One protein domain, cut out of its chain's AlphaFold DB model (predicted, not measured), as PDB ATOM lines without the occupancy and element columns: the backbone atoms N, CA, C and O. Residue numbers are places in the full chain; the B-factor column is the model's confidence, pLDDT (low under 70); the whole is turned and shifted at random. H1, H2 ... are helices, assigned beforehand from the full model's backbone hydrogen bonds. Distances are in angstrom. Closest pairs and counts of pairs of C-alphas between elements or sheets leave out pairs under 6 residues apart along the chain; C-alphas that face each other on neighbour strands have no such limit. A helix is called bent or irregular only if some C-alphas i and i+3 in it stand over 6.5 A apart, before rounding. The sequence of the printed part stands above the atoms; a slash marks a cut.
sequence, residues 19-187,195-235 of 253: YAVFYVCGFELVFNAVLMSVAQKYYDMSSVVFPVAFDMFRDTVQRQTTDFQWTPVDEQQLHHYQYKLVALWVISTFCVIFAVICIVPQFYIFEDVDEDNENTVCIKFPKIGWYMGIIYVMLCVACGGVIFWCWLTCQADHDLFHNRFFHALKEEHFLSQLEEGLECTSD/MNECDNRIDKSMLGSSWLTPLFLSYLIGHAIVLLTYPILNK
ATOM      1  N   TYR A  19     202.588 183.734 159.570       81.69
ATOM      2  CA  TYR A  19     201.180 183.522 159.219       81.69
ATOM      3  C   TYR A  19     200.990 182.444 158.150       81.69
ATOM      4  O   TYR A  19     200.044 181.666 158.235       81.69
ATOM      5  N   ALA A  20     201.908 182.346 157.189       83.69
ATOM      6  CA  ALA A  20     201.880 181.306 156.166       83.69
ATOM      7  C   ALA A  20     202.170 179.925 156.766       83.69
ATOM      8  O   ALA A  20     201.457 178.967 156.481       83.69
ATOM      9  N   VAL A  21     203.173 179.831 157.648       85.12
ATOM     10  CA  VAL A  21     203.493 178.586 158.368       85.12
ATOM     11  C   VAL A  21     202.318 178.162 159.248       85.12
ATOM     12  O   VAL A  21     201.903 177.008 159.184       85.12
ATOM     13  N   PHE A  22     201.737 179.090 160.014       87.50
ATOM     14  CA  PHE A  22     200.579 178.809 160.864       87.50
ATOM     15  C   PHE A  22     199.356 178.369 160.056       87.50
ATOM     16  O   PHE A  22     198.667 177.443 160.462       87.50
ATOM     17  N   TYR A  23     199.098 178.987 158.903       90.00
ATOM     18  CA  TYR A  23     197.976 178.617 158.047       90.00
ATOM     19  C   TYR A  23     198.109 177.192 157.495       90.00
ATOM     20  O   TYR A  23     197.203 176.379 157.664       90.00
ATOM     21  N   VAL A  24     199.251 176.875 156.880       91.75
ATOM     22  CA  VAL A  24     199.474 175.572 156.238       91.75
ATOM     23  C   VAL A  24     199.594 174.460 157.277       91.75
ATOM     24  O   VAL A  24     198.897 173.453 157.202       91.75
ATOM     25  N   CYS A  25     200.434 174.654 158.296       92.56
ATOM     26  CA  CYS A  25     200.622 173.650 159.342       92.56
ATOM     27  C   CYS A  25     199.395 173.552 160.261       92.56
ATOM     28  O   CYS A  25     199.103 172.478 160.774       92.56
ATOM     29  N   GLY A  26     198.658 174.646 160.467       92.88
ATOM     30  CA  GLY A  26     197.413 174.642 161.232       92.88
ATOM     31  C   GLY A  26     196.308 173.861 160.526       92.88
ATOM     32  O   GLY A  26     195.606 173.086 161.173       92.88
ATOM     33  N   PHE A  27     196.200 173.996 159.200       95.31
ATOM     34  CA  PHE A  27     195.320 173.151 158.396       95.31
ATOM     35  C   PHE A  27     195.688 171.665 158.532       95.31
ATOM     36  O   PHE A  27     194.807 170.866 158.849       95.31
ATOM     37  N   GLU A  28     196.970 171.299 158.390       95.25
ATOM     38  CA  GLU A  28     197.400 169.906 158.593       95.25
ATOM     39  C   GLU A  28     197.077 169.399 159.992       95.25
ATOM     40  O   GLU A  28     196.628 168.266 160.142       95.25
ATOM     41  N   LEU A  29     197.307 170.216 161.019       95.12
ATOM     42  CA  LEU A  29     197.063 169.832 162.402       95.12
ATOM     43  C   LEU A  29     195.595 169.453 162.597       95.12
ATOM     44  O   LEU A  29     195.307 168.385 163.130       95.12
ATOM     45  N   VAL A  30     194.668 170.291 162.125       95.69
ATOM     46  CA  VAL A  30     193.229 170.023 162.240       95.69
ATOM     47  C   VAL A  30     192.827 168.821 161.388       95.69
ATOM     48  O   VAL A  30     192.163 167.912 161.887       95.69
ATOM     49  N   PHE A  31     193.237 168.789 160.118       96.19
ATOM     50  CA  PHE A  31     192.831 167.739 159.189       96.19
ATOM     51  C   PHE A  31     193.326 166.360 159.646       96.19
ATOM     52  O   PHE A  31     192.539 165.417 159.757       96.19
ATOM     53  N   ASN A  32     194.614 166.243 159.976       97.12
ATOM     54  CA  ASN A  32     195.205 164.976 160.398       97.12
ATOM     55  C   ASN A  32     194.751 164.566 161.808       97.12
ATOM     56  O   ASN A  32     194.662 163.372 162.074       97.12
ATOM     57  N   ALA A  33     194.394 165.500 162.700       96.44
ATOM     58  CA  ALA A  33     193.795 165.143 163.990       96.44
ATOM     59  C   ALA A  33     192.420 164.473 163.821       96.44
ATOM     60  O   ALA A  33     192.146 163.454 164.460       96.44
ATOM     61  N   VAL A  34     191.575 165.003 162.930       95.19
ATOM     62  CA  VAL A  34     190.288 164.374 162.589       95.19
ATOM     63  C   VAL A  34     190.521 163.002 161.961       95.19
ATOM     64  O   VAL A  34     189.911 162.022 162.383       95.19
ATOM     65  N   LEU A  35     191.439 162.913 160.997       95.31
ATOM     66  CA  LEU A  35     191.766 161.668 160.303       95.31
ATOM     67  C   LEU A  35     192.267 160.578 161.261       95.31
ATOM     68  O   LEU A  35     191.809 159.438 161.200       95.31
ATOM     69  N   MET A  36     193.146 160.952 162.189       95.75
ATOM     70  CA  MET A  36     193.651 160.088 163.252       95.75
ATOM     71  C   MET A  36     192.522 159.596 164.165       95.75
ATOM     72  O   MET A  36     192.452 158.405 164.461       95.75
ATOM     73  N   SER A  37     191.609 160.481 164.578       94.94
ATOM     74  CA  SER A  37     190.465 160.113 165.424       94.94
ATOM     75  C   SER A  37     189.519 159.133 164.726       94.94
ATOM     76  O   SER A  37     189.096 158.151 165.336       94.94
ATOM     77  N   VAL A  38     189.231 159.360 163.442       93.50
ATOM     78  CA  VAL A  38     188.424 158.443 162.628       93.50
ATOM     79  C   VAL A  38     189.121 157.088 162.515       93.50
ATOM     80  O   VAL A  38     188.517 156.071 162.847       93.50
ATOM     81  N   ALA A  39     190.395 157.059 162.116       95.31
ATOM     82  CA  ALA A  39     191.152 155.817 161.970       95.31
ATOM     83  C   ALA A  39     191.188 155.001 163.273       95.31
ATOM     84  O   ALA A  39     190.900 153.807 163.247       95.31
ATOM     85  N   GLN A  40     191.456 155.658 164.408       96.06
ATOM     86  CA  GLN A  40     191.439 155.030 165.731       96.06
ATOM     87  C   GLN A  40     190.070 154.419 166.034       96.06
ATOM     88  O   GLN A  40     189.975 153.248 166.386       96.06
ATOM     89  N   LYS A  41     188.994 155.194 165.856       93.56
ATOM     90  CA  LYS A  41     187.653 154.761 166.248       93.56
ATOM     91  C   LYS A  41     187.178 153.547 165.445       93.56
ATOM     92  O   LYS A  41     186.606 152.628 166.027       93.56
ATOM     93  N   TYR A  42     187.424 153.529 164.135       93.81
ATOM     94  CA  TYR A  42     187.091 152.380 163.287       93.81
ATOM     95  C   TYR A  42     187.999 151.176 163.559       93.81
ATOM     96  O   TYR A  42     187.525 150.042 163.520       93.81
ATOM     97  N   TYR A  43     189.274 151.404 163.887       95.69
ATOM     98  CA  TYR A  43     190.177 150.326 164.274       95.69
ATOM     99  C   TYR A  43     189.687 149.648 165.555       95.69
ATOM    100  O   TYR A  43     189.475 148.437 165.538       95.69
ATOM    101  N   ASP A  44     189.398 150.426 166.602       93.94
ATOM    102  CA  ASP A  44     188.902 149.916 167.884       93.94
ATOM    103  C   ASP A  44     187.641 149.063 167.685       93.94
ATOM    104  O   ASP A  44     187.596 147.912 168.117       93.94
ATOM    105  N   MET A  45     186.654 149.564 166.932       92.81
ATOM    106  CA  MET A  45     185.436 148.798 166.635       92.81
ATOM    107  C   MET A  45     185.729 147.519 165.835       92.81
ATOM    108  O   MET A  45     185.275 146.442 166.215       92.81
ATOM    109  N   SER A  46     186.511 147.602 164.755       94.69
ATOM    110  CA  SER A  46     186.839 146.427 163.933       94.69
ATOM    111  C   SER A  46     187.624 145.362 164.707       94.69
ATOM    112  O   SER A  46     187.411 144.175 164.499       94.69
ATOM    113  N   SER A  47     188.505 145.763 165.628       94.88
ATOM    114  CA  SER A  47     189.313 144.843 166.439       94.88
ATOM    115  C   SER A  47     188.496 144.021 167.435       94.88
ATOM    116  O   SER A  47     188.918 142.927 167.797       94.88
ATOM    117  N   VAL A  48     187.316 144.512 167.814       93.94
ATOM    118  CA  VAL A  48     186.339 143.766 168.614       93.94
ATOM    119  C   VAL A  48     185.441 142.913 167.718       93.94
ATOM    120  O   VAL A  48     185.240 141.733 167.987       93.94
ATOM    121  N   VAL A  49     184.918 143.490 166.631       94.44
ATOM    122  CA  VAL A  49     183.916 142.829 165.779       94.44
ATOM    123  C   VAL A  49     184.509 141.704 164.938       94.44
ATOM    124  O   VAL A  49     183.893 140.649 164.805       94.44
ATOM    125  N   PHE A  50     185.688 141.907 164.349       95.19
ATOM    126  CA  PHE A  50     186.245 140.970 163.375       95.19
ATOM    127  C   PHE A  50     186.565 139.597 163.958       95.19
ATOM    128  O   PHE A  50     186.167 138.625 163.327       95.19
ATOM    129  N   PRO A  51     187.211 139.459 165.134       94.94
ATOM    130  CA  PRO A  51     187.468 138.139 165.704       94.94
ATOM    131  C   PRO A  51     186.182 137.327 165.890       94.94
ATOM    132  O   PRO A  51     186.107 136.188 165.433       94.94
ATOM    133  N   VAL A  52     185.143 137.952 166.456       94.50
ATOM    134  CA  VAL A  52     183.843 137.305 166.681       94.50
ATOM    135  C   VAL A  52     183.166 136.962 165.352       94.50
ATOM    136  O   VAL A  52     182.665 135.854 165.173       94.50
ATOM    137  N   ALA A  53     183.202 137.875 164.377       93.94
ATOM    138  CA  ALA A  53     182.668 137.627 163.042       93.94
ATOM    139  C   ALA A  53     183.416 136.495 162.317       93.94
ATOM    140  O   ALA A  53     182.790 135.671 161.659       93.94
ATOM    141  N   PHE A  54     184.738 136.392 162.454       95.50
ATOM    142  CA  PHE A  54     185.524 135.331 161.818       95.50
ATOM    143  C   PHE A  54     185.245 133.964 162.434       95.50
ATOM    144  O   PHE A  54     185.249 132.963 161.713       95.50
ATOM    145  N   ASP A  55     185.026 133.894 163.747       94.50
ATOM    146  CA  ASP A  55     184.578 132.664 164.404       94.50
ATOM    147  C   ASP A  55     183.167 132.280 163.926       94.50
ATOM    148  O   ASP A  55     182.950 131.137 163.521       94.50
ATOM    149  N   MET A  56     182.254 133.252 163.833       93.56
ATOM    150  CA  MET A  56     180.901 133.068 163.293       93.56
ATOM    151  C   MET A  56     180.911 132.568 161.837       93.56
ATOM    152  O   MET A  56     180.168 131.652 161.473       93.56
ATOM    153  N   PHE A  57     181.777 133.119 160.982       94.81
ATOM    154  CA  PHE A  57     181.912 132.690 159.585       94.81
ATOM    155  C   PHE A  57     182.459 131.267 159.486       94.81
ATOM    156  O   PHE A  57     181.968 130.465 158.688       94.81
ATOM    157  N   ARG A  58     183.444 130.919 160.320       93.81
ATOM    158  CA  ARG A  58     184.003 129.563 160.370       93.81
ATOM    159  C   ARG A  58     182.979 128.539 160.856       93.81
ATOM    160  O   ARG A  58     182.878 127.480 160.235       93.81
ATOM    161  N   ASP A  59     182.201 128.851 161.888       93.19
ATOM    162  CA  ASP A  59     181.109 127.988 162.359       93.19
ATOM    163  C   ASP A  59     180.037 127.798 161.270       93.19
ATOM    164  O   ASP A  59     179.646 126.669 160.964       93.19
ATOM    165  N   THR A  60     179.665 128.875 160.569       91.69
ATOM    166  CA  THR A  60     178.698 128.819 159.460       91.69
ATOM    167  C   THR A  60     179.146 127.864 158.343       91.69
ATOM    168  O   THR A  60     178.341 127.068 157.850       91.69
ATOM    169  N   VAL A  61     180.434 127.888 157.971       92.00
ATOM    170  CA  VAL A  61     181.010 126.946 156.990       92.00
ATOM    171  C   VAL A  61     180.987 125.508 157.508       92.00
ATOM    172  O   VAL A  61     180.626 124.592 156.766       92.00
ATOM    173  N   GLN A  62     181.353 125.285 158.773       89.94
ATOM    174  CA  GLN A  62     181.376 123.942 159.370       89.94
ATOM    175  C   GLN A  62     179.989 123.292 159.390       89.94
ATOM    176  O   GLN A  62     179.875 122.076 159.230       89.94
ATOM    177  N   ARG A  63     178.935 124.101 159.512       87.56
ATOM    178  CA  ARG A  63     177.534 123.658 159.510       87.56
ATOM    179  C   ARG A  63     176.932 123.457 158.117       87.56
ATOM    180  O   ARG A  63     175.747 123.157 158.015       87.56
ATOM    181  N   GLN A  64     177.743 123.561 157.058       73.50
ATOM    182  CA  GLN A  64     177.390 123.221 155.671       73.50
ATOM    183  C   GLN A  64     176.138 123.934 155.129       73.50
ATOM    184  O   GLN A  64     175.307 123.328 154.450       73.50
ATOM    185  N   THR A  65     176.011 125.240 155.368       72.19
ATOM    186  CA  THR A  65     175.060 126.055 154.599       72.19
ATOM    187  C   THR A  65     175.527 126.116 153.142       72.19
ATOM    188  O   THR A  65     176.643 126.541 152.854       72.19
ATOM    189  N   THR A  66     174.695 125.639 152.209       68.56
ATOM    190  CA  THR A  66     175.086 125.347 150.814       68.56
ATOM    191  C   THR A  66     175.599 126.550 150.022       68.56
ATOM    192  O   THR A  66     176.295 126.358 149.028       68.56
ATOM    193  N   ASP A  67     175.318 127.768 150.486       81.94
ATOM    194  CA  ASP A  67     175.621 129.016 149.782       81.94
ATOM    195  C   ASP A  67     176.606 129.934 150.536       81.94
ATOM    196  O   ASP A  67     176.912 131.031 150.065       81.94
ATOM    197  N   PHE A  68     177.144 129.504 151.687       89.12
ATOM    198  CA  PHE A  68     178.102 130.297 152.462       89.12
ATOM    199  C   PHE A  68     179.539 129.812 152.250       89.12
ATOM    200  O   PHE A  68     179.860 128.637 152.418       89.12
ATOM    201  N   GLN A  69     180.435 130.738 151.908       89.62
ATOM    202  CA  GLN A  69     181.863 130.467 151.766       89.62
ATOM    203  C   GLN A  69     182.660 131.479 152.577       89.62
ATOM    204  O   GLN A  69     182.413 132.679 152.491       89.62
ATOM    205  N   TRP A  70     183.644 130.991 153.323       93.31
ATOM    206  CA  TRP A  70     184.646 131.806 153.998       93.31
ATOM    207  C   TRP A  70     186.020 131.296 153.595       93.31
ATOM    208  O   TRP A  70     186.302 130.102 153.732       93.31
ATOM    209  N   THR A  71     186.853 132.176 153.044       93.19
ATOM    210  CA  THR A  71     188.172 131.801 152.527       93.19
ATOM    211  C   THR A  71     189.282 132.557 153.254       93.19
ATOM    212  O   THR A  71     189.054 133.670 153.730       93.19
ATOM    213  N   PRO A  72     190.516 132.018 153.284       93.44
ATOM    214  CA  PRO A  72     191.665 132.747 153.824       93.44
ATOM    215  C   PRO A  72     191.945 134.074 153.103       93.44
ATOM    216  O   PRO A  72     192.558 134.967 153.679       93.44
ATOM    217  N   VAL A  73     191.512 134.211 151.843       94.56
ATOM    218  CA  VAL A  73     191.666 135.446 151.062       94.56
ATOM    219  C   VAL A  73     190.721 136.529 151.584       94.56
ATOM    220  O   VAL A  73     191.154 137.663 151.776       94.56
ATOM    221  N   ASP A  74     189.467 136.167 151.874       94.75
ATOM    222  CA  ASP A  74     188.464 137.070 152.455       94.75
ATOM    223  C   ASP A  74     188.936 137.574 153.835       94.75
ATOM    224  O   ASP A  74     188.896 138.771 154.127       94.75
ATOM    225  N   GLU A  75     189.464 136.667 154.663       94.75
ATOM    226  CA  GLU A  75     190.025 136.988 155.981       94.75
ATOM    227  C   GLU A  75     191.227 137.934 155.873       94.75
ATOM    228  O   GLU A  75     191.298 138.963 156.551       94.75
ATOM    229  N   GLN A  76     192.155 137.634 154.959       95.31
ATOM    230  CA  GLN A  76     193.315 138.481 154.708       95.31
ATOM    231  C   GLN A  76     192.908 139.880 154.230       95.31
ATOM    232  O   GLN A  76     193.547 140.859 154.621       95.31
ATOM    233  N   GLN A  77     191.855 140.001 153.419       94.75
ATOM    234  CA  GLN A  77     191.347 141.293 152.959       94.75
ATOM    235  C   GLN A  77     190.839 142.152 154.131       94.75
ATOM    236  O   GLN A  77     191.170 143.338 154.206       94.75
ATOM    237  N   LEU A  78     190.119 141.564 155.091       95.19
ATOM    238  CA  LEU A  78     189.640 142.286 156.275       95.19
ATOM    239  C   LEU A  78     190.770 142.627 157.259       95.19
ATOM    240  O   LEU A  78     190.809 143.736 157.795       95.19
ATOM    241  N   HIS A  79     191.778 141.768 157.416       95.50
ATOM    242  CA  HIS A  79     193.005 142.169 158.116       95.50
ATOM    243  C   HIS A  79     193.724 143.319 157.403       95.50
ATOM    244  O   HIS A  79     194.229 144.245 158.039       95.50
ATOM    245  N   HIS A  80     193.742 143.303 156.070       95.25
ATOM    246  CA  HIS A  80     194.322 144.373 155.269       95.25
ATOM    247  C   HIS A  80     193.616 145.714 155.470       95.25
ATOM    248  O   HIS A  80     194.282 146.748 155.514       95.25
ATOM    249  N   TYR A  81     192.299 145.710 155.673       95.56
ATOM    250  CA  TYR A  81     191.561 146.897 156.096       95.56
ATOM    251  C   TYR A  81     192.087 147.463 157.429       95.56
ATOM    252  O   TYR A  81     192.401 148.652 157.495       95.56
ATOM    253  N   GLN A  82     192.302 146.633 158.457       95.56
ATOM    254  CA  GLN A  82     192.864 147.101 159.737       95.56
ATOM    255  C   GLN A  82     194.272 147.689 159.571       95.56
ATOM    256  O   GLN A  82     194.569 148.746 160.129       95.56
ATOM    257  N   TYR A  83     195.122 147.067 158.746       96.06
ATOM    258  CA  TYR A  83     196.450 147.606 158.433       96.06
ATOM    259  C   TYR A  83     196.384 148.994 157.782       96.06
ATOM    260  O   TYR A  83     197.195 149.861 158.111       96.06
ATOM    261  N   LYS A  84     195.409 149.237 156.897       95.62
ATOM    262  CA  LYS A  84     195.201 150.558 156.281       95.62
ATOM    263  C   LYS A  84     194.811 151.610 157.319       95.62
ATOM    264  O   LYS A  84     195.339 152.719 157.269       95.62
ATOM    265  N   LEU A  85     193.950 151.271 158.284       96.00
ATOM    266  CA  LEU A  85     193.585 152.182 159.377       96.00
ATOM    267  C   LEU A  85     194.793 152.542 160.243       96.00
ATOM    268  O   LEU A  85     195.013 153.717 160.534       96.00
ATOM    269  N   VAL A  86     195.621 151.555 160.592       97.19
ATOM    270  CA  VAL A  86     196.863 151.791 161.343       97.19
ATOM    271  C   VAL A  86     197.821 152.673 160.541       97.19
ATOM    272  O   VAL A  86     198.358 153.637 161.081       97.19
ATOM    273  N   ALA A  87     198.008 152.405 159.247       96.94
ATOM    274  CA  ALA A  87     198.852 153.232 158.385       96.94
ATOM    275  C   ALA A  87     198.360 154.688 158.330       96.94
ATOM    276  O   ALA A  87     199.156 155.620 158.458       96.94
ATOM    277  N   LEU A  88     197.044 154.881 158.195       96.38
ATOM    278  CA  LEU A  88     196.409 156.193 158.178       96.38
ATOM    279  C   LEU A  88     196.638 156.941 159.499       96.38
ATOM    280  O   LEU A  88     197.023 158.111 159.486       96.38
ATOM    281  N   TRP A  89     196.468 156.257 160.631       97.69
ATOM    282  CA  TRP A  89     196.710 156.802 161.966       97.69
ATOM    283  C   TRP A  89     198.178 157.199 162.176       97.69
ATOM    284  O   TRP A  89     198.467 158.313 162.623       97.69
ATOM    285  N   VAL A  90     199.120 156.325 161.802       97.81
ATOM    286  CA  VAL A  90     200.564 156.552 161.972       97.81
ATOM    287  C   VAL A  90     201.029 157.753 161.152       97.81
ATOM    288  O   VAL A  90     201.688 158.645 161.684       97.81
ATOM    289  N   ILE A  91     200.671 157.813 159.866       97.50
ATOM    290  CA  ILE A  91     201.081 158.927 159.001       97.50
ATOM    291  C   ILE A  91     200.452 160.237 159.476       97.50
ATOM    292  O   ILE A  91     201.158 161.238 159.582       97.50
ATOM    293  N   SER A  92     199.168 160.221 159.851       97.25
ATOM    294  CA  SER A  92     198.492 161.397 160.416       97.25
ATOM    295  C   SER A  92     199.201 161.909 161.673       97.25
ATOM    296  O   SER A  92     199.400 163.112 161.830       97.25
ATOM    297  N   THR A  93     199.654 161.001 162.542       97.31
ATOM    298  CA  THR A  93     200.414 161.341 163.753       97.31
ATOM    299  C   THR A  93     201.728 162.045 163.405       97.31
ATOM    300  O   THR A  93     202.040 163.087 163.985       97.31
ATOM    301  N   PHE A  94     202.479 161.540 162.419       97.50
ATOM    302  CA  PHE A  94     203.695 162.206 161.948       97.50
ATOM    303  C   PHE A  94     203.411 163.594 161.361       97.50
ATOM    304  O   PHE A  94     204.151 164.530 161.668       97.50
ATOM    305  N   CYS A  95     202.331 163.756 160.589       96.81
ATOM    306  CA  CYS A  95     201.904 165.060 160.079       96.81
ATOM    307  C   CYS A  95     201.615 166.052 161.216       96.81
ATOM    308  O   CYS A  95     202.103 167.180 161.180       96.81
ATOM    309  N   VAL A  96     200.881 165.631 162.254       96.75
ATOM    310  CA  VAL A  96     200.562 166.477 163.418       96.75
ATOM    311  C   VAL A  96     201.826 166.875 164.179       96.75
ATOM    312  O   VAL A  96     202.035 168.060 164.443       96.75
ATOM    313  N   ILE A  97     202.699 165.916 164.502       96.25
ATOM    314  CA  ILE A  97     203.961 166.191 165.208       96.25
ATOM    315  C   ILE A  97     204.810 167.176 164.401       96.25
ATOM    316  O   ILE A  97     205.318 168.158 164.946       96.25
ATOM    317  N   PHE A  98     204.934 166.949 163.095       94.81
ATOM    318  CA  PHE A  98     205.710 167.815 162.220       94.81
ATOM    319  C   PHE A  98     205.111 169.225 162.112       94.81
ATOM    320  O   PHE A  98     205.849 170.210 162.182       94.81
ATOM    321  N   ALA A  99     203.784 169.344 162.018       94.00
ATOM    322  CA  ALA A  99     203.090 170.629 162.023       94.00
ATOM    323  C   ALA A  99     203.375 171.421 163.309       94.00
ATOM    324  O   ALA A  99     203.711 172.605 163.242       94.00
ATOM    325  N   VAL A 100     203.330 170.771 164.477       92.69
ATOM    326  CA  VAL A 100     203.673 171.401 165.764       92.69
ATOM    327  C   VAL A 100     205.133 171.862 165.782       92.69
ATOM    328  O   VAL A 100     205.404 173.003 166.163       92.69
ATOM    329  N   ILE A 101     206.067 171.029 165.306       90.94
ATOM    330  CA  ILE A 101     207.495 171.378 165.196       90.94
ATOM    331  C   ILE A 101     207.712 172.592 164.284       90.94
ATOM    332  O   ILE A 101     208.613 173.385 164.541       90.94
ATOM    333  N   CYS A 102     206.903 172.771 163.240       88.19
ATOM    334  CA  CYS A 102     207.002 173.930 162.351       88.19
ATOM    335  C   CYS A 102     206.394 175.200 162.964       88.19
ATOM    336  O   CYS A 102     206.923 176.295 162.764       88.19
ATOM    337  N   ILE A 103     205.296 175.059 163.711       87.75
ATOM    338  CA  ILE A 103     204.543 176.171 164.305       87.75
ATOM    339  C   ILE A 103     205.264 176.760 165.523       87.75
ATOM    340  O   ILE A 103     205.423 177.978 165.603       87.75
ATOM    341  N   VAL A 104     205.708 175.924 166.467       86.75
ATOM    342  CA  VAL A 104     206.258 176.366 167.765       86.75
ATOM    343  C   VAL A 104     207.438 177.343 167.616       86.75
ATOM    344  O   VAL A 104     207.402 178.402 168.247       86.75
ATOM    345  N   PRO A 105     208.439 177.096 166.744       81.62
ATOM    346  CA  PRO A 105     209.550 178.020 166.526       81.62
ATOM    347  C   PRO A 105     209.132 179.422 166.059       81.62
ATOM    348  O   PRO A 105     209.876 180.371 166.280       81.62
ATOM    349  N   GLN A 106     207.955 179.584 165.441       76.81
ATOM    350  CA  GLN A 106     207.476 180.889 164.960       76.81
ATOM    351  C   GLN A 106     206.993 181.819 166.082       76.81
ATOM    352  O   GLN A 106     206.728 182.997 165.831       76.81
ATOM    353  N   PHE A 107     206.832 181.305 167.303       73.94
ATOM    354  CA  PHE A 107     206.487 182.112 168.474       73.94
ATOM    355  C   PHE A 107     207.713 182.654 169.212       73.94
ATOM    356  O   PHE A 107     207.558 183.542 170.045       73.94
ATOM    357  N   TYR A 108     208.916 182.179 168.882       70.69
ATOM    358  CA  TYR A 108     210.155 182.750 169.397       70.69
ATOM    359  C   TYR A 108     210.569 183.927 168.515       70.69
ATOM    360  O   TYR A 108     210.915 183.754 167.343       70.69
ATOM    361  N   ILE A 109     210.499 185.125 169.087       63.22
ATOM    362  CA  ILE A 109     210.983 186.359 168.474       63.22
ATOM    363  C   ILE A 109     212.458 186.497 168.848       63.22
ATOM    364  O   ILE A 109     212.811 186.403 170.024       63.22
ATOM    365  N   PHE A 110     213.320 186.673 167.850       61.16
ATOM    366  CA  PHE A 110     214.699 187.085 168.076       61.16
ATOM    367  C   PHE A 110     214.761 188.587 167.819       61.16
ATOM    368  O   PHE A 110     214.592 189.016 166.680       61.16
ATOM    369  N   GLU A 111     214.974 189.360 168.878       55.78
ATOM    370  CA  GLU A 111     215.360 190.765 168.764       55.78
ATOM    371  C   GLU A 111     216.832 190.799 168.328       55.78
ATOM    372  O   GLU A 111     217.707 190.268 169.019       55.78
ATOM    373  N   ASP A 112     217.111 191.340 167.140       55.06
ATOM    374  CA  ASP A 112     218.480 191.672 166.751       55.06
ATOM    375  C   ASP A 112     218.819 193.056 167.350       55.06
ATOM    376  O   ASP A 112     217.994 193.962 167.361       55.06
ATOM    377  N   VAL A 113     220.038 193.209 167.878       50.81
ATOM    378  CA  VAL A 113     220.460 194.331 168.749       50.81
ATOM    379  C   VAL A 113     220.440 195.712 168.060       50.81
ATOM    380  O   VAL A 113     220.465 196.723 168.754       50.81
ATOM    381  N   ASP A 114     220.360 195.766 166.724       49.50
ATOM    382  CA  ASP A 114     220.570 196.987 165.924       49.50
ATOM    383  C   ASP A 114     219.441 197.319 164.921       49.50
ATOM    384  O   ASP A 114     219.560 198.283 164.166       49.50
ATOM    385  N   GLU A 115     218.336 196.570 164.885       52.25
ATOM    386  CA  GLU A 115     217.191 196.889 164.019       52.25
ATOM    387  C   GLU A 115     215.879 196.617 164.764       52.25
ATOM    388  O   GLU A 115     215.724 195.543 165.338       52.25
ATOM    389  N   ASP A 116     214.888 197.512 164.648       47.88
ATOM    390  CA  ASP A 116     213.482 197.305 165.068       47.88
ATOM    391  C   ASP A 116     212.777 196.162 164.283       47.88
ATOM    392  O   ASP A 116     211.559 196.120 164.116       47.88
ATOM    393  N   ASN A 117     213.547 195.221 163.732       51.81
ATOM    394  CA  ASN A 117     213.101 194.123 162.899       51.81
ATOM    395  C   ASN A 117     213.015 192.832 163.720       51.81
ATOM    396  O   ASN A 117     213.991 192.097 163.864       51.81
ATOM    397  N   GLU A 118     211.807 192.496 164.171       54.62
ATOM    398  CA  GLU A 118     211.492 191.164 164.692       54.62
ATOM    399  C   GLU A 118     211.660 190.107 163.585       54.62
ATOM    400  O   GLU A 118     210.841 189.986 162.665       54.62
ATOM    401  N   ASN A 119     212.729 189.312 163.658       57.62
ATOM    402  CA  ASN A 119     213.001 188.259 162.683       57.62
ATOM    403  C   ASN A 119     212.625 186.884 163.264       57.62
ATOM    404  O   ASN A 119     213.151 186.453 164.290       57.62
ATOM    405  N   THR A 120     211.737 186.146 162.589       62.31
ATOM    406  CA  THR A 120     211.418 184.757 162.970       62.31
ATOM    407  C   THR A 120     212.515 183.780 162.527       62.31
ATOM    408  O   THR A 120     213.283 184.046 161.596       62.31
ATOM    409  N   VAL A 121     212.572 182.596 163.155       61.22
ATOM    410  CA  VAL A 121     213.589 181.549 162.896       61.22
ATOM    411  C   VAL A 121     213.763 181.232 161.405       61.22
ATOM    412  O   VAL A 121     214.889 181.125 160.915       61.22
ATOM    413  N   CYS A 122     212.661 181.097 160.660       59.78
ATOM    414  CA  CYS A 122     212.696 180.736 159.239       59.78
ATOM    415  C   CYS A 122     213.205 181.860 158.327       59.78
ATOM    416  O   CYS A 122     213.677 181.573 157.225       59.78
ATOM    417  N   ILE A 123     213.135 183.113 158.779       63.31
ATOM    418  CA  ILE A 123     213.693 184.272 158.073       63.31
ATOM    419  C   ILE A 123     215.203 184.345 158.327       63.31
ATOM    420  O   ILE A 123     215.971 184.556 157.389       63.31
ATOM    421  N   LYS A 124     215.640 184.067 159.564       66.12
ATOM    422  CA  LYS A 124     217.062 184.048 159.946       66.12
ATOM    423  C   LYS A 124     217.843 182.905 159.283       66.12
ATOM    424  O   LYS A 124     219.002 183.080 158.911       66.12
ATOM    425  N   PHE A 125     217.211 181.743 159.079       71.81
ATOM    426  CA  PHE A 125     217.847 180.553 158.499       71.81
ATOM    427  C   PHE A 125     217.065 179.981 157.296       71.81
ATOM    428  O   PHE A 125     216.384 178.957 157.418       71.81
ATOM    429  N   PRO A 126     217.211 180.553 156.085       69.56
ATOM    430  CA  PRO A 126     216.412 180.166 154.913       69.56
ATOM    431  C   PRO A 126     216.632 178.715 154.448       69.56
ATOM    432  O   PRO A 126     215.740 178.111 153.854       69.56
ATOM    433  N   LYS A 127     217.795 178.113 154.746       79.38
ATOM    434  CA  LYS A 127     218.065 176.691 154.453       79.38
ATOM    435  C   LYS A 127     217.160 175.753 155.259       79.38
ATOM    436  O   LYS A 127     216.727 174.738 154.728       79.38
ATOM    437  N   ILE A 128     216.854 176.101 156.512       79.12
ATOM    438  CA  ILE A 128     215.955 175.313 157.371       79.12
ATOM    439  C   ILE A 128     214.537 175.331 156.792       79.12
ATOM    440  O   ILE A 128     213.898 174.284 156.730       79.12
ATOM    441  N   GLY A 129     214.093 176.483 156.274       77.56
ATOM    442  CA  GLY A 129     212.817 176.606 155.567       77.56
ATOM    443  C   GLY A 129     212.697 175.634 154.390       77.56
ATOM    444  O   GLY A 129     211.706 174.921 154.293       77.56
ATOM    445  N   TRP A 130     213.726 175.520 153.544       82.38
ATOM    446  CA  TRP A 130     213.726 174.551 152.437       82.38
ATOM    447  C   TRP A 130     213.592 173.098 152.905       82.38
ATOM    448  O   TRP A 130     212.759 172.368 152.370       82.38
ATOM    449  N   TYR A 131     214.369 172.678 153.908       87.06
ATOM    450  CA  TYR A 131     214.274 171.313 154.436       87.06
ATOM    451  C   TYR A 131     212.894 171.026 155.034       87.06
ATOM    452  O   TYR A 131     212.306 169.988 154.733       87.06
ATOM    453  N   MET A 132     212.349 171.960 155.818       86.00
ATOM    454  CA  MET A 132     211.007 171.828 156.388       86.00
ATOM    455  C   MET A 132     209.931 171.757 155.298       86.00
ATOM    456  O   MET A 132     209.046 170.914 155.376       86.00
ATOM    457  N   GLY A 133     210.038 172.575 154.248       86.75
ATOM    458  CA  GLY A 133     209.106 172.549 153.119       86.75
ATOM    459  C   GLY A 133     209.140 171.232 152.337       86.75
ATOM    460  O   GLY A 133     208.092 170.705 151.977       86.75
ATOM    461  N   ILE A 134     210.324 170.655 152.110       90.19
ATOM    462  CA  ILE A 134     210.449 169.355 151.429       90.19
ATOM    463  C   ILE A 134     209.828 168.240 152.280       90.19
ATOM    464  O   ILE A 134     209.059 167.434 151.760       90.19
ATOM    465  N   ILE A 135     210.121 168.208 153.584       92.38
ATOM    466  CA  ILE A 135     209.544 167.216 154.506       92.38
ATOM    467  C   ILE A 135     208.021 167.358 154.575       92.38
ATOM    468  O   ILE A 135     207.323 166.350 154.488       92.38
ATOM    469  N   TYR A 136     207.514 168.590 154.645       91.44
ATOM    470  CA  TYR A 136     206.084 168.883 154.601       91.44
ATOM    471  C   TYR A 136     205.414 168.246 153.377       91.44
ATOM    472  O   TYR A 136     204.487 167.453 153.520       91.44
ATOM    473  N   VAL A 137     205.931 168.520 152.173       92.50
ATOM    474  CA  VAL A 137     205.355 167.985 150.928       92.50
ATOM    475  C   VAL A 137     205.395 166.457 150.907       92.50
ATOM    476  O   VAL A 137     204.416 165.834 150.501       92.50
ATOM    477  N   MET A 138     206.488 165.839 151.364       95.94
ATOM    478  CA  MET A 138     206.579 164.377 151.445       95.94
ATOM    479  C   MET A 138     205.515 163.786 152.376       95.94
ATOM    480  O   MET A 138     204.895 162.785 152.021       95.94
ATOM    481  N   LEU A 139     205.278 164.406 153.535       95.56
ATOM    482  CA  LEU A 139     204.253 163.968 154.483       95.56
ATOM    483  C   LEU A 139     202.839 164.134 153.916       95.56
ATOM    484  O   LEU A 139     202.046 163.199 154.013       95.56
ATOM    485  N   CYS A 140     202.542 165.257 153.253       94.94
ATOM    486  CA  CYS A 140     201.261 165.441 152.570       94.94
ATOM    487  C   CYS A 140     201.058 164.364 151.496       94.94
ATOM    488  O   CYS A 140     200.047 163.672 151.508       94.94
ATOM    489  N   VAL A 141     202.038 164.138 150.616       96.19
ATOM    490  CA  VAL A 141     201.932 163.105 149.570       96.19
ATOM    491  C   VAL A 141     201.747 161.709 150.171       96.19
ATOM    492  O   VAL A 141     200.922 160.944 149.674       96.19
ATOM    493  N   ALA A 142     202.459 161.379 151.252       96.94
ATOM    494  CA  ALA A 142     202.290 160.106 151.949       96.94
ATOM    495  C   ALA A 142     200.877 159.961 152.544       96.94
ATOM    496  O   ALA A 142     200.239 158.925 152.359       96.94
ATOM    497  N   CYS A 143     200.364 161.007 153.199       96.94
ATOM    498  CA  CYS A 143     199.016 161.027 153.766       96.94
ATOM    499  C   CYS A 143     197.946 160.883 152.673       96.94
ATOM    500  O   CYS A 143     197.114 159.977 152.734       96.94
ATOM    501  N   GLY A 144     198.031 161.691 151.613       96.50
ATOM    502  CA  GLY A 144     197.143 161.600 150.455       96.50
ATOM    503  C   GLY A 144     197.200 160.233 149.769       96.50
ATOM    504  O   GLY A 144     196.162 159.701 149.380       96.50
ATOM    505  N   GLY A 145     198.387 159.626 149.683       97.06
ATOM    506  CA  GLY A 145     198.579 158.278 149.149       97.06
ATOM    507  C   GLY A 145     197.857 157.204 149.963       97.06
ATOM    508  O   GLY A 145     197.210 156.334 149.381       97.06
ATOM    509  N   VAL A 146     197.898 157.281 151.296       96.38
ATOM    510  CA  VAL A 146     197.180 156.324 152.152       96.38
ATOM    511  C   VAL A 146     195.675 156.563 152.141       96.38
ATOM    512  O   VAL A 146     194.930 155.593 152.030       96.38
ATOM    513  N   ILE A 147     195.202 157.813 152.154       96.06
ATOM    514  CA  ILE A 147     193.764 158.100 151.996       96.06
ATOM    515  C   ILE A 147     193.256 157.535 150.666       96.06
ATOM    516  O   ILE A 147     192.219 156.872 150.632       96.06
ATOM    517  N   PHE A 148     193.997 157.759 149.580       96.44
ATOM    518  CA  PHE A 148     193.658 157.226 148.265       96.44
ATOM    519  C   PHE A 148     193.640 155.694 148.255       96.44
ATOM    520  O   PHE A 148     192.712 155.092 147.717       96.44
ATOM    521  N   TRP A 149     194.616 155.053 148.899       95.25
ATOM    522  CA  TRP A 149     194.660 153.598 149.023       95.25
ATOM    523  C   TRP A 149     193.454 153.036 149.782       95.25
ATOM    524  O   TRP A 149     192.831 152.086 149.308       95.25
ATOM    525  N   CYS A 150     193.078 153.649 150.908       94.38
ATOM    526  CA  CYS A 150     191.853 153.303 151.626       94.38
ATOM    527  C   CYS A 150     190.624 153.486 150.723       94.38
ATOM    528  O   CYS A 150     189.737 152.636 150.695       94.38
ATOM    529  N   TRP A 151     190.572 154.594 149.977       95.38
ATOM    530  CA  TRP A 151     189.435 154.949 149.130       95.38
ATOM    531  C   TRP A 151     189.203 153.943 148.001       95.38
ATOM    532  O   TRP A 151     188.060 153.556 147.765       95.38
ATOM    533  N   LEU A 152     190.267 153.449 147.365       94.56
ATOM    534  CA  LEU A 152     190.162 152.501 146.252       94.56
ATOM    535  C   LEU A 152     189.479 151.178 146.616       94.56
ATOM    536  O   LEU A 152     188.797 150.599 145.775       94.56
ATOM    537  N   THR A 153     189.674 150.677 147.836       92.69
ATOM    538  CA  THR A 153     189.175 149.349 148.229       92.69
ATOM    539  C   THR A 153     188.019 149.399 149.217       92.69
ATOM    540  O   THR A 153     187.450 148.352 149.505       92.69
ATOM    541  N   CYS A 154     187.660 150.575 149.743       91.75
ATOM    542  CA  CYS A 154     186.692 150.681 150.838       91.75
ATOM    543  C   CYS A 154     185.350 150.017 150.531       91.75
ATOM    544  O   CYS A 154     184.819 149.320 151.385       91.75
ATOM    545  N   GLN A 155     184.839 150.174 149.309       92.44
ATOM    546  CA  GLN A 155     183.573 149.571 148.907       92.44
ATOM    547  C   GLN A 155     183.667 148.043 148.893       92.44
ATOM    548  O   GLN A 155     182.798 147.378 149.436       92.44
ATOM    549  N   ALA A 156     184.745 147.488 148.332       93.06
ATOM    550  CA  ALA A 156     184.944 146.043 148.278       93.06
ATOM    551  C   ALA A 156     185.129 145.435 149.676       93.06
ATOM    552  O   ALA A 156     184.576 144.376 149.956       93.06
ATOM    553  N   ASP A 157     185.884 146.110 150.547       93.69
ATOM    554  CA  ASP A 157     186.099 145.679 151.931       93.69
ATOM    555  C   ASP A 157     184.764 145.717 152.709       93.69
ATOM    556  O   ASP A 157     184.395 144.736 153.357       93.69
ATOM    557  N   HIS A 158     184.011 146.820 152.597       94.06
ATOM    558  CA  HIS A 158     182.702 147.019 153.232       94.06
ATOM    559  C   HIS A 158     181.669 145.987 152.757       94.06
ATOM    560  O   HIS A 158     181.064 145.300 153.581       94.06
ATOM    561  N   ASP A 159     181.518 145.819 151.442       93.56
ATOM    562  CA  ASP A 159     180.562 144.876 150.857       93.56
ATOM    563  C   ASP A 159     180.904 143.433 151.235       93.56
ATOM    564  O   ASP A 159     180.003 142.659 151.557       93.56
ATOM    565  N   LEU A 160     182.192 143.068 151.257       94.31
ATOM    566  CA  LEU A 160     182.629 141.746 151.704       94.31
ATOM    567  C   LEU A 160     182.190 141.488 153.147       94.31
ATOM    568  O   LEU A 160     181.523 140.486 153.406       94.31
ATOM    569  N   PHE A 161     182.532 142.384 154.077       95.12
ATOM    570  CA  PHE A 161     182.195 142.198 155.486       95.12
ATOM    571  C   PHE A 161     180.682 142.106 155.698       95.12
ATOM    572  O   PHE A 161     180.211 141.124 156.270       95.12
ATOM    573  N   HIS A 162     179.904 143.074 155.204       93.44
ATOM    574  CA  HIS A 162     178.461 143.100 155.453       93.44
ATOM    575  C   HIS A 162     177.717 141.969 154.749       93.44
ATOM    576  O   HIS A 162     176.794 141.401 155.330       93.44
ATOM    577  N   ASN A 163     178.137 141.580 153.543       93.12
ATOM    578  CA  ASN A 163     177.534 140.446 152.851       93.12
ATOM    579  C   ASN A 163     177.779 139.132 153.609       93.12
ATOM    580  O   ASN A 163     176.849 138.346 153.792       93.12
ATOM    581  N   ARG A 164     179.005 138.902 154.104       93.62
ATOM    582  CA  ARG A 164     179.310 137.724 154.935       93.62
ATOM    583  C   ARG A 164     178.569 137.780 156.268       93.62
ATOM    584  O   ARG A 164     177.943 136.799 156.646       93.62
ATOM    585  N   PHE A 165     178.558 138.932 156.931       92.38
ATOM    586  CA  PHE A 165     177.875 139.120 158.210       92.38
ATOM    587  C   PHE A 165     176.361 138.909 158.127       92.38
ATOM    588  O   PHE A 165     175.758 138.339 159.035       92.38
ATOM    589  N   PHE A 166     175.731 139.331 157.031       90.19
ATOM    590  CA  PHE A 166     174.295 139.164 156.832       90.19
ATOM    591  C   PHE A 166     173.889 137.700 156.610       90.19
ATOM    592  O   PHE A 166     172.850 137.280 157.113       90.19
ATOM    593  N   HIS A 167     174.704 136.928 155.884       89.56
ATOM    594  CA  HIS A 167     174.404 135.532 155.537       89.56
ATOM    595  C   HIS A 167     174.962 134.506 156.534       89.56
ATOM    596  O   HIS A 167     174.722 133.309 156.372       89.56
ATOM    597  N   ALA A 168     175.720 134.948 157.537       90.00
ATOM    598  CA  ALA A 168     176.255 134.075 158.571       90.00
ATOM    599  C   ALA A 168     175.166 133.614 159.553       90.00
ATOM    600  O   ALA A 168     174.193 134.324 159.820       90.00
ATOM    601  N   LEU A 169     175.351 132.423 160.126       87.50
ATOM    602  CA  LEU A 169     174.505 131.925 161.205       87.50
ATOM    603  C   LEU A 169     174.845 132.677 162.498       87.50
ATOM    604  O   LEU A 169     175.922 132.512 163.068       87.50
ATOM    605  N   LYS A 170     173.912 133.514 162.958       87.12
ATOM    606  CA  LYS A 170     174.064 134.333 164.167       87.12
ATOM    607  C   LYS A 170     173.562 133.570 165.387       87.12
ATOM    608  O   LYS A 170     172.392 133.662 165.747       87.12
ATOM    609  N   GLU A 171     174.440 132.785 165.997       86.38
ATOM    610  CA  GLU A 171     174.119 132.121 167.262       86.38
ATOM    611  C   GLU A 171     174.119 133.095 168.440       86.38
ATOM    612  O   GLU A 171     174.881 134.063 168.463       86.38
ATOM    613  N   GLU A 172     173.316 132.786 169.459       85.00
ATOM    614  CA  GLU A 172     173.168 133.598 170.673       85.00
ATOM    615  C   GLU A 172     174.511 133.864 171.367       85.00
ATOM    616  O   GLU A 172     174.770 134.977 171.814       85.00
ATOM    617  N   HIS A 173     175.419 132.883 171.381       89.31
ATOM    618  CA  HIS A 173     176.746 133.065 171.970       89.31
ATOM    619  C   HIS A 173     177.562 134.152 171.243       89.31
ATOM    620  O   HIS A 173     178.260 134.923 171.905       89.31
ATOM    621  N   PHE A 174     177.516 134.212 169.906       89.00
ATOM    622  CA  PHE A 174     178.258 135.221 169.144       89.00
ATOM    623  C   PHE A 174     177.638 136.604 169.330       89.00
ATOM    624  O   PHE A 174     178.360 137.592 169.447       89.00
ATOM    625  N   LEU A 175     176.306 136.674 169.393       86.62
ATOM    626  CA  LEU A 175     175.588 137.915 169.680       86.62
ATOM    627  C   LEU A 175     175.930 138.441 171.077       86.62
ATOM    628  O   LEU A 175     176.298 139.603 171.199       86.62
ATOM    629  N   SER A 176     175.937 137.578 172.093       88.12
ATOM    630  CA  SER A 176     176.315 137.948 173.462       88.12
ATOM    631  C   SER A 176     177.759 138.462 173.556       88.12
ATOM    632  O   SER A 176     178.021 139.456 174.231       88.12
ATOM    633  N   GLN A 177     178.699 137.854 172.823       89.88
ATOM    634  CA  GLN A 177     180.079 138.352 172.754       89.88
ATOM    635  C   GLN A 177     180.180 139.722 172.071       89.88
ATOM    636  O   GLN A 177     180.977 140.562 172.493       89.88
ATOM    637  N   LEU A 178     179.388 139.962 171.021       89.94
ATOM    638  CA  LEU A 178     179.326 141.269 170.363       89.94
ATOM    639  C   LEU A 178     178.699 142.328 171.274       89.94
ATOM    640  O   LEU A 178     179.208 143.444 171.321       89.94
ATOM    641  N   GLU A 179     177.643 141.987 172.012       88.88
ATOM    642  CA  GLU A 179     176.999 142.864 172.997       88.88
ATOM    643  C   GLU A 179     177.964 143.290 174.103       88.88
ATOM    644  O   GLU A 179     178.091 144.485 174.383       88.88
ATOM    645  N   GLU A 180     178.690 142.330 174.686       88.88
ATOM    646  CA  GLU A 180     179.688 142.592 175.723       88.88
ATOM    647  C   GLU A 180     180.852 143.428 175.172       88.88
ATOM    648  O   GLU A 180     181.238 144.430 175.773       88.88
ATOM    649  N   GLY A 181     181.382 143.066 174.001       86.81
ATOM    650  CA  GLY A 181     182.532 143.749 173.410       86.81
ATOM    651  C   GLY A 181     182.237 145.165 172.906       86.81
ATOM    652  O   GLY A 181     183.111 146.033 172.949       86.81
ATOM    653  N   LEU A 182     181.027 145.419 172.400       86.19
ATOM    654  CA  LEU A 182     180.626 146.721 171.854       86.19
ATOM    655  C   LEU A 182     179.847 147.592 172.844       86.19
ATOM    656  O   LEU A 182     179.522 148.736 172.489       86.19
ATOM    657  N   GLU A 183     179.555 147.068 174.037       85.62
ATOM    658  CA  GLU A 183     178.677 147.673 175.043       85.62
ATOM    659  C   GLU A 183     177.340 148.103 174.414       85.62
ATOM    660  O   GLU A 183     176.956 149.279 174.423       85.62
ATOM    661  N   CYS A 184     176.670 147.148 173.767       84.00
ATOM    662  CA  CYS A 184     175.424 147.360 173.032       84.00
ATOM    663  C   CYS A 184     174.368 146.315 173.394       84.00
ATOM    664  O   CYS A 184     174.647 145.348 174.096       84.00
ATOM    665  N   THR A 185     173.145 146.529 172.917       79.12
ATOM    666  CA  THR A 185     172.010 145.627 173.131       79.12
ATOM    667  C   THR A 185     171.425 145.243 171.775       79.12
ATOM    668  O   THR A 185     171.215 146.121 170.928       79.12
ATOM    669  N   SER A 186     171.209 143.945 171.544       72.19
ATOM    670  CA  SER A 186     170.556 143.415 170.336       72.19
ATOM    671  C   SER A 186     169.047 143.194 170.500       72.19
ATOM    672  O   SER A 186     168.383 142.838 169.534       72.19
ATOM    673  N   ASP A 187     168.513 143.435 171.702       66.69
ATOM    674  CA  ASP A 187     167.101 143.243 172.036       66.69
ATOM    675  C   ASP A 187     166.170 144.181 171.238       66.69
ATOM    676  O   ASP A 187     166.333 145.407 171.239       66.69
ATOM    677  N   MET A 195     171.941 154.599 169.236       60.09
ATOM    678  CA  MET A 195     173.413 154.516 169.334       60.09
ATOM    679  C   MET A 195     173.927 153.296 170.121       60.09
ATOM    680  O   MET A 195     175.114 152.971 170.045       60.09
ATOM    681  N   ASN A 196     173.048 152.639 170.868       68.12
ATOM    682  CA  ASN A 196     173.318 151.455 171.673       68.12
ATOM    683  C   ASN A 196     172.774 150.178 171.014       68.12
ATOM    684  O   ASN A 196     172.979 149.100 171.551       68.12
ATOM    685  N   GLU A 197     172.143 150.290 169.841       80.31
ATOM    686  CA  GLU A 197     171.792 149.145 168.998       80.31
ATOM    687  C   GLU A 197     173.068 148.493 168.450       80.31
ATOM    688  O   GLU A 197     173.910 149.171 167.841       80.31
ATOM    689  N   CYS A 198     173.207 147.179 168.640       83.00
ATOM    690  CA  CYS A 198     174.382 146.449 168.163       83.00
ATOM    691  C   CYS A 198     174.544 146.510 166.645       83.00
ATOM    692  O   CYS A 198     175.655 146.746 166.169       83.00
ATOM    693  N   ASP A 199     173.454 146.415 165.883       83.56
ATOM    694  CA  ASP A 199     173.499 146.471 164.418       83.56
ATOM    695  C   ASP A 199     174.125 147.773 163.904       83.56
ATOM    696  O   ASP A 199     174.961 147.756 163.003       83.56
ATOM    697  N   ASN A 200     173.811 148.909 164.530       82.94
ATOM    698  CA  ASN A 200     174.387 150.206 164.167       82.94
ATOM    699  C   ASN A 200     175.883 150.299 164.521       82.94
ATOM    700  O   ASN A 200     176.641 151.013 163.865       82.94
ATOM    701  N   ARG A 201     176.334 149.609 165.576       85.38
ATOM    702  CA  ARG A 201     177.761 149.561 165.942       85.38
ATOM    703  C   ARG A 201     178.552 148.622 165.040       85.38
ATOM    704  O   ARG A 201     179.675 148.958 164.669       85.38
ATOM    705  N   ILE A 202     177.952 147.506 164.645       88.94
ATOM    706  CA  ILE A 202     178.523 146.563 163.683       88.94
ATOM    707  C   ILE A 202     178.630 147.221 162.305       88.94
ATOM    708  O   ILE A 202     179.685 147.129 161.680       88.94
ATOM    709  N   ASP A 203     177.606 147.959 161.864       85.88
ATOM    710  CA  ASP A 203     177.648 148.768 160.634       85.88
ATOM    711  C   ASP A 203     178.841 149.738 160.641       85.88
ATOM    712  O   ASP A 203     179.626 149.823 159.697       85.88
ATOM    713  N   LYS A 204     179.072 150.383 161.787       85.19
ATOM    714  CA  LYS A 204     180.188 151.312 161.995       85.19
ATOM    715  C   LYS A 204     181.551 150.653 162.190       85.19
ATOM    716  O   LYS A 204     182.529 151.379 162.331       85.19
ATOM    717  N   SER A 205     181.674 149.328 162.174       89.12
ATOM    718  CA  SER A 205     182.995 148.675 162.205       89.12
ATOM    719  C   SER A 205     183.774 148.864 160.893       89.12
ATOM    720  O   SER A 205     185.008 148.797 160.883       89.12
ATOM    721  N   MET A 206     183.069 149.195 159.805       91.44
ATOM    722  CA  MET A 206     183.621 149.342 158.461       91.44
ATOM    723  C   MET A 206     183.418 150.751 157.903       91.44
ATOM    724  O   MET A 206     182.305 151.269 157.841       91.44
ATOM    725  N   LEU A 207     184.496 151.369 157.419       89.25
ATOM    726  CA  LEU A 207     184.424 152.631 156.681       89.25
ATOM    727  C   LEU A 207     183.807 152.407 155.297       89.25
ATOM    728  O   LEU A 207     184.477 151.957 154.368       89.25
ATOM    729  N   GLY A 208     182.537 152.775 155.152       86.69
ATOM    730  CA  GLY A 208     181.853 152.795 153.862       86.69
ATOM    731  C   GLY A 208     182.317 153.938 152.947       86.69
ATOM    732  O   GLY A 208     182.817 154.982 153.389       86.69
ATOM    733  N   SER A 209     182.075 153.776 151.644       88.19
ATOM    734  CA  SER A 209     182.402 154.775 150.613       88.19
ATOM    735  C   SER A 209     181.728 156.132 150.840       88.19
ATOM    736  O   SER A 209     182.318 157.171 150.524       88.19
ATOM    737  N   SER A 210     180.544 156.138 151.458       87.19
ATOM    738  CA  SER A 210     179.791 157.337 151.849       87.19
ATOM    739  C   SER A 210     180.564 158.268 152.784       87.19
ATOM    740  O   SER A 210     180.352 159.477 152.744       87.19
ATOM    741  N   TRP A 211     181.475 157.732 153.602       86.69
ATOM    742  CA  TRP A 211     182.324 158.522 154.501       86.69
ATOM    743  C   TRP A 211     183.690 158.820 153.897       86.69
ATOM    744  O   TRP A 211     184.205 159.931 154.022       86.69
ATOM    745  N   LEU A 212     184.279 157.846 153.210       90.50
ATOM    746  CA  LEU A 212     185.644 157.987 152.723       90.50
ATOM    747  C   LEU A 212     185.747 158.867 151.471       90.50
ATOM    748  O   LEU A 212     186.738 159.569 151.293       90.50
ATOM    749  N   THR A 213     184.707 158.894 150.634       93.00
ATOM    750  CA  THR A 213     184.636 159.779 149.461       93.00
ATOM    751  C   THR A 213     184.654 161.262 149.843       93.00
ATOM    752  O   THR A 213     185.527 161.975 149.343       93.00
ATOM    753  N   PRO A 214     183.767 161.773 150.726       93.25
ATOM    754  CA  PRO A 214     183.839 163.172 151.134       93.25
ATOM    755  C   PRO A 214     185.140 163.483 151.876       93.25
ATOM    756  O   PRO A 214     185.689 164.564 151.678       93.25
ATOM    757  N   LEU A 215     185.686 162.541 152.655       92.81
ATOM    758  CA  LEU A 215     186.988 162.711 153.298       92.81
ATOM    759  C   LEU A 215     188.111 162.901 152.264       92.81
ATOM    760  O   LEU A 215     188.846 163.885 152.341       92.81
ATOM    761  N   PHE A 216     188.195 162.042 151.246       94.56
ATOM    762  CA  PHE A 216     189.182 162.168 150.171       94.56
ATOM    763  C   PHE A 216     189.007 163.457 149.357       94.56
ATOM    764  O   PHE A 216     189.977 164.167 149.091       94.56
ATOM    765  N   LEU A 217     187.771 163.821 149.009       95.25
ATOM    766  CA  LEU A 217     187.503 165.070 148.291       95.25
ATOM    767  C   LEU A 217     187.862 166.297 149.133       95.25
ATOM    768  O   LEU A 217     188.475 167.230 148.618       95.25
ATOM    769  N   SER A 218     187.534 166.292 150.429       95.12
ATOM    770  CA  SER A 218     187.900 167.377 151.343       95.12
ATOM    771  C   SER A 218     189.414 167.515 151.498       95.12
ATOM    772  O   SER A 218     189.909 168.638 151.553       95.12
ATOM    773  N   TYR A 219     190.155 166.399 151.475       95.75
ATOM    774  CA  TYR A 219     191.613 166.408 151.443       95.75
ATOM    775  C   TYR A 219     192.114 167.142 150.193       95.75
ATOM    776  O   TYR A 219     192.840 168.128 150.312       95.75
ATOM    777  N   LEU A 220     191.676 166.731 148.998       95.38
ATOM    778  CA  LEU A 220     192.120 167.333 147.735       95.38
ATOM    779  C   LEU A 220     191.752 168.817 147.628       95.38
ATOM    780  O   LEU A 220     192.600 169.648 147.306       95.38
ATOM    781  N   ILE A 221     190.492 169.154 147.911       96.31
ATOM    782  CA  ILE A 221     189.984 170.528 147.822       96.31
ATOM    783  C   ILE A 221     190.659 171.409 148.876       96.31
ATOM    784  O   ILE A 221     191.097 172.509 148.553       96.31
ATOM    785  N   GLY A 222     190.787 170.922 150.112       94.88
ATOM    786  CA  GLY A 222     191.441 171.643 151.201       94.88
ATOM    787  C   GLY A 222     192.892 171.980 150.867       94.88
ATOM    788  O   GLY A 222     193.274 173.146 150.921       94.88
ATOM    789  N   HIS A 223     193.671 170.995 150.411       94.75
ATOM    790  CA  HIS A 223     195.062 171.223 150.012       94.75
ATOM    791  C   HIS A 223     195.171 172.127 148.779       94.75
ATOM    792  O   HIS A 223     196.055 172.978 148.728       94.75
ATOM    793  N   ALA A 224     194.264 172.010 147.803       94.31
ATOM    794  CA  ALA A 224     194.240 172.909 146.651       94.31
ATOM    795  C   ALA A 224     193.980 174.365 147.070       94.31
ATOM    796  O   ALA A 224     194.684 175.268 146.618       94.31
ATOM    797  N   ILE A 225     193.018 174.597 147.970       94.31
ATOM    798  CA  ILE A 225     192.747 175.929 148.526       94.31
ATOM    799  C   ILE A 225     193.985 176.452 149.251       94.31
ATOM    800  O   ILE A 225     194.412 177.568 148.967       94.31
ATOM    801  N   VAL A 226     194.586 175.642 150.129       92.25
ATOM    802  CA  VAL A 226     195.779 176.027 150.889       92.25
ATOM    803  C   VAL A 226     196.926 176.406 149.956       92.25
ATOM    804  O   VAL A 226     197.537 177.453 150.144       92.25
ATOM    805  N   LEU A 227     197.187 175.625 148.906       89.06
ATOM    806  CA  LEU A 227     198.239 175.916 147.926       89.06
ATOM    807  C   LEU A 227     197.980 177.205 147.135       89.06
ATOM    808  O   LEU A 227     198.923 177.943 146.849       89.06
ATOM    809  N   LEU A 228     196.724 177.496 146.788       89.44
ATOM    810  CA  LEU A 228     196.354 178.701 146.038       89.44
ATOM    811  C   LEU A 228     196.416 179.973 146.893       89.44
ATOM    812  O   LEU A 228     196.799 181.032 146.397       89.44
ATOM    813  N   THR A 229     196.047 179.888 148.172       88.00
ATOM    814  CA  THR A 229     196.042 181.033 149.098       88.00
ATOM    815  C   THR A 229     197.385 181.227 149.800       88.00
ATOM    816  O   THR A 229     197.679 182.332 150.263       88.00
ATOM    817  N   TYR A 230     198.237 180.199 149.832       85.75
ATOM    818  CA  TYR A 230     199.544 180.240 150.479       85.75
ATOM    819  C   TYR A 230     200.417 181.436 150.064       85.75
ATOM    820  O   TYR A 230     200.893 182.140 150.956       85.75
ATOM    821  N   PRO A 231     200.594 181.758 148.766       83.19
ATOM    822  CA  PRO A 231     201.419 182.892 148.346       83.19
ATOM    823  C   PRO A 231     200.894 184.241 148.862       83.19
ATOM    824  O   PRO A 231     201.666 185.171 149.086       83.19
ATOM    825  N   ILE A 232     199.580 184.357 149.078       83.88
ATOM    826  CA  ILE A 232     198.945 185.574 149.602       83.88
ATOM    827  C   ILE A 232     199.291 185.753 151.082       83.88
ATOM    828  O   ILE A 232     199.588 186.867 151.508       83.88
ATOM    829  N   LEU A 233     199.272 184.660 151.846       81.31
ATOM    830  CA  LEU A 233     199.593 184.645 153.276       81.31
ATOM    831  C   LEU A 233     201.103 184.652 153.541       81.31
ATOM    832  O   LEU A 233     201.540 185.091 154.603       81.31
ATOM    833  N   ASN A 234     201.910 184.235 152.563       78.44
ATOM    834  CA  ASN A 234     203.368 184.324 152.583       78.44
ATOM    835  C   ASN A 234     203.883 185.703 152.126       78.44
ATOM    836  O   ASN A 234     204.874 185.815 151.401       78.44
ATOM    837  N   LYS A 235     203.200 186.773 152.545       70.31
ATOM    838  CA  LYS A 235     203.647 188.158 152.362       70.31
ATOM    839  C   LYS A 235     204.323 188.668 153.631       70.31
ATOM    840  O   LYS A 235     203.871 188.403 154.743       70.31
TER     841      LYS A 235
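What this domain is: This is residues 19 to 187 and 195 to 235 of the 253 residues of an uncharacterized protein of Steinernema carpocapsae (UniProt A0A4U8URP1). Picture a long rod: H1 and H2 form a long helical hairpin, and H4a and H7 complete an up-and-down bundle of four, each running against the one before it in the chain. H4b, H5 and H6 gather near the later part of H1, while short H3 and the loop of residues 108 to 120 lie toward the other end. The printed part has 210 residues with seven named helices, H1 to H7 in order, and no named strand: all helix. It is loose, with a radius of gyration of the C-alphas of 23.1 A and spans of 85 by 29 by 23 A.

Where its parts are: Find C-alpha 19 at (201.180, 183.522, 159.219); from there H1 runs through residues 19 to 62, 62.8 A, with a kink of 36 degrees near residue 49. H2, residues 72 to 107, covers 53.6 A, and H3 is residues 121 to 124. H4, residues 126 to 167, was assigned as one helix by its hydrogen bonds but is bent, with C-alphas 152 and 155 7.7 A apart: H4a is 126 to 152, 39.1 A, and H4b 155 to 167. Next come H5, 172 to 182, and H6, 198 to 203. H7, residues 209 to 233, 34.6 A, is only just irregular, with C-alphas 228 and 231 7.0 A apart; its last C-alpha, C-alpha 233, is at (199.593, 184.645, 153.276).

How they stand to each other: Start at the hub, H1: in its hairpin with H2 the closest C-alphas, Met 36 and Trp 89, are 4.7 A apart, at a shallow tilt of 19 degrees, opposite ways. H2 touches H4a, closest at C-alphas Ile 91 and Cys 143, 6.0 A. Through residues 45 to 56 alone H1 touches H5, closest at C-alphas Val 48 and Gly 181, 6.1 A. H2 and H7 are apart. Every O i to N i+4 pair is within hydrogen-bond range in H4a, H4b, H5 and H6, against 38 of 40 in H1, 29 of 32 in H2 and 18 of 21 in H7; H3 is too short for one.

The domain as a whole: The farthest C-alphas, Thr 66 and Asp 114, are 86.2 A apart. Residues 188 to 194 are cut out, leaving 13.2 A between C-alphas 187 and 195. The link from H2 to H3 is long, and pLDDT is under 70 at 21 residues, among them 109 to 124.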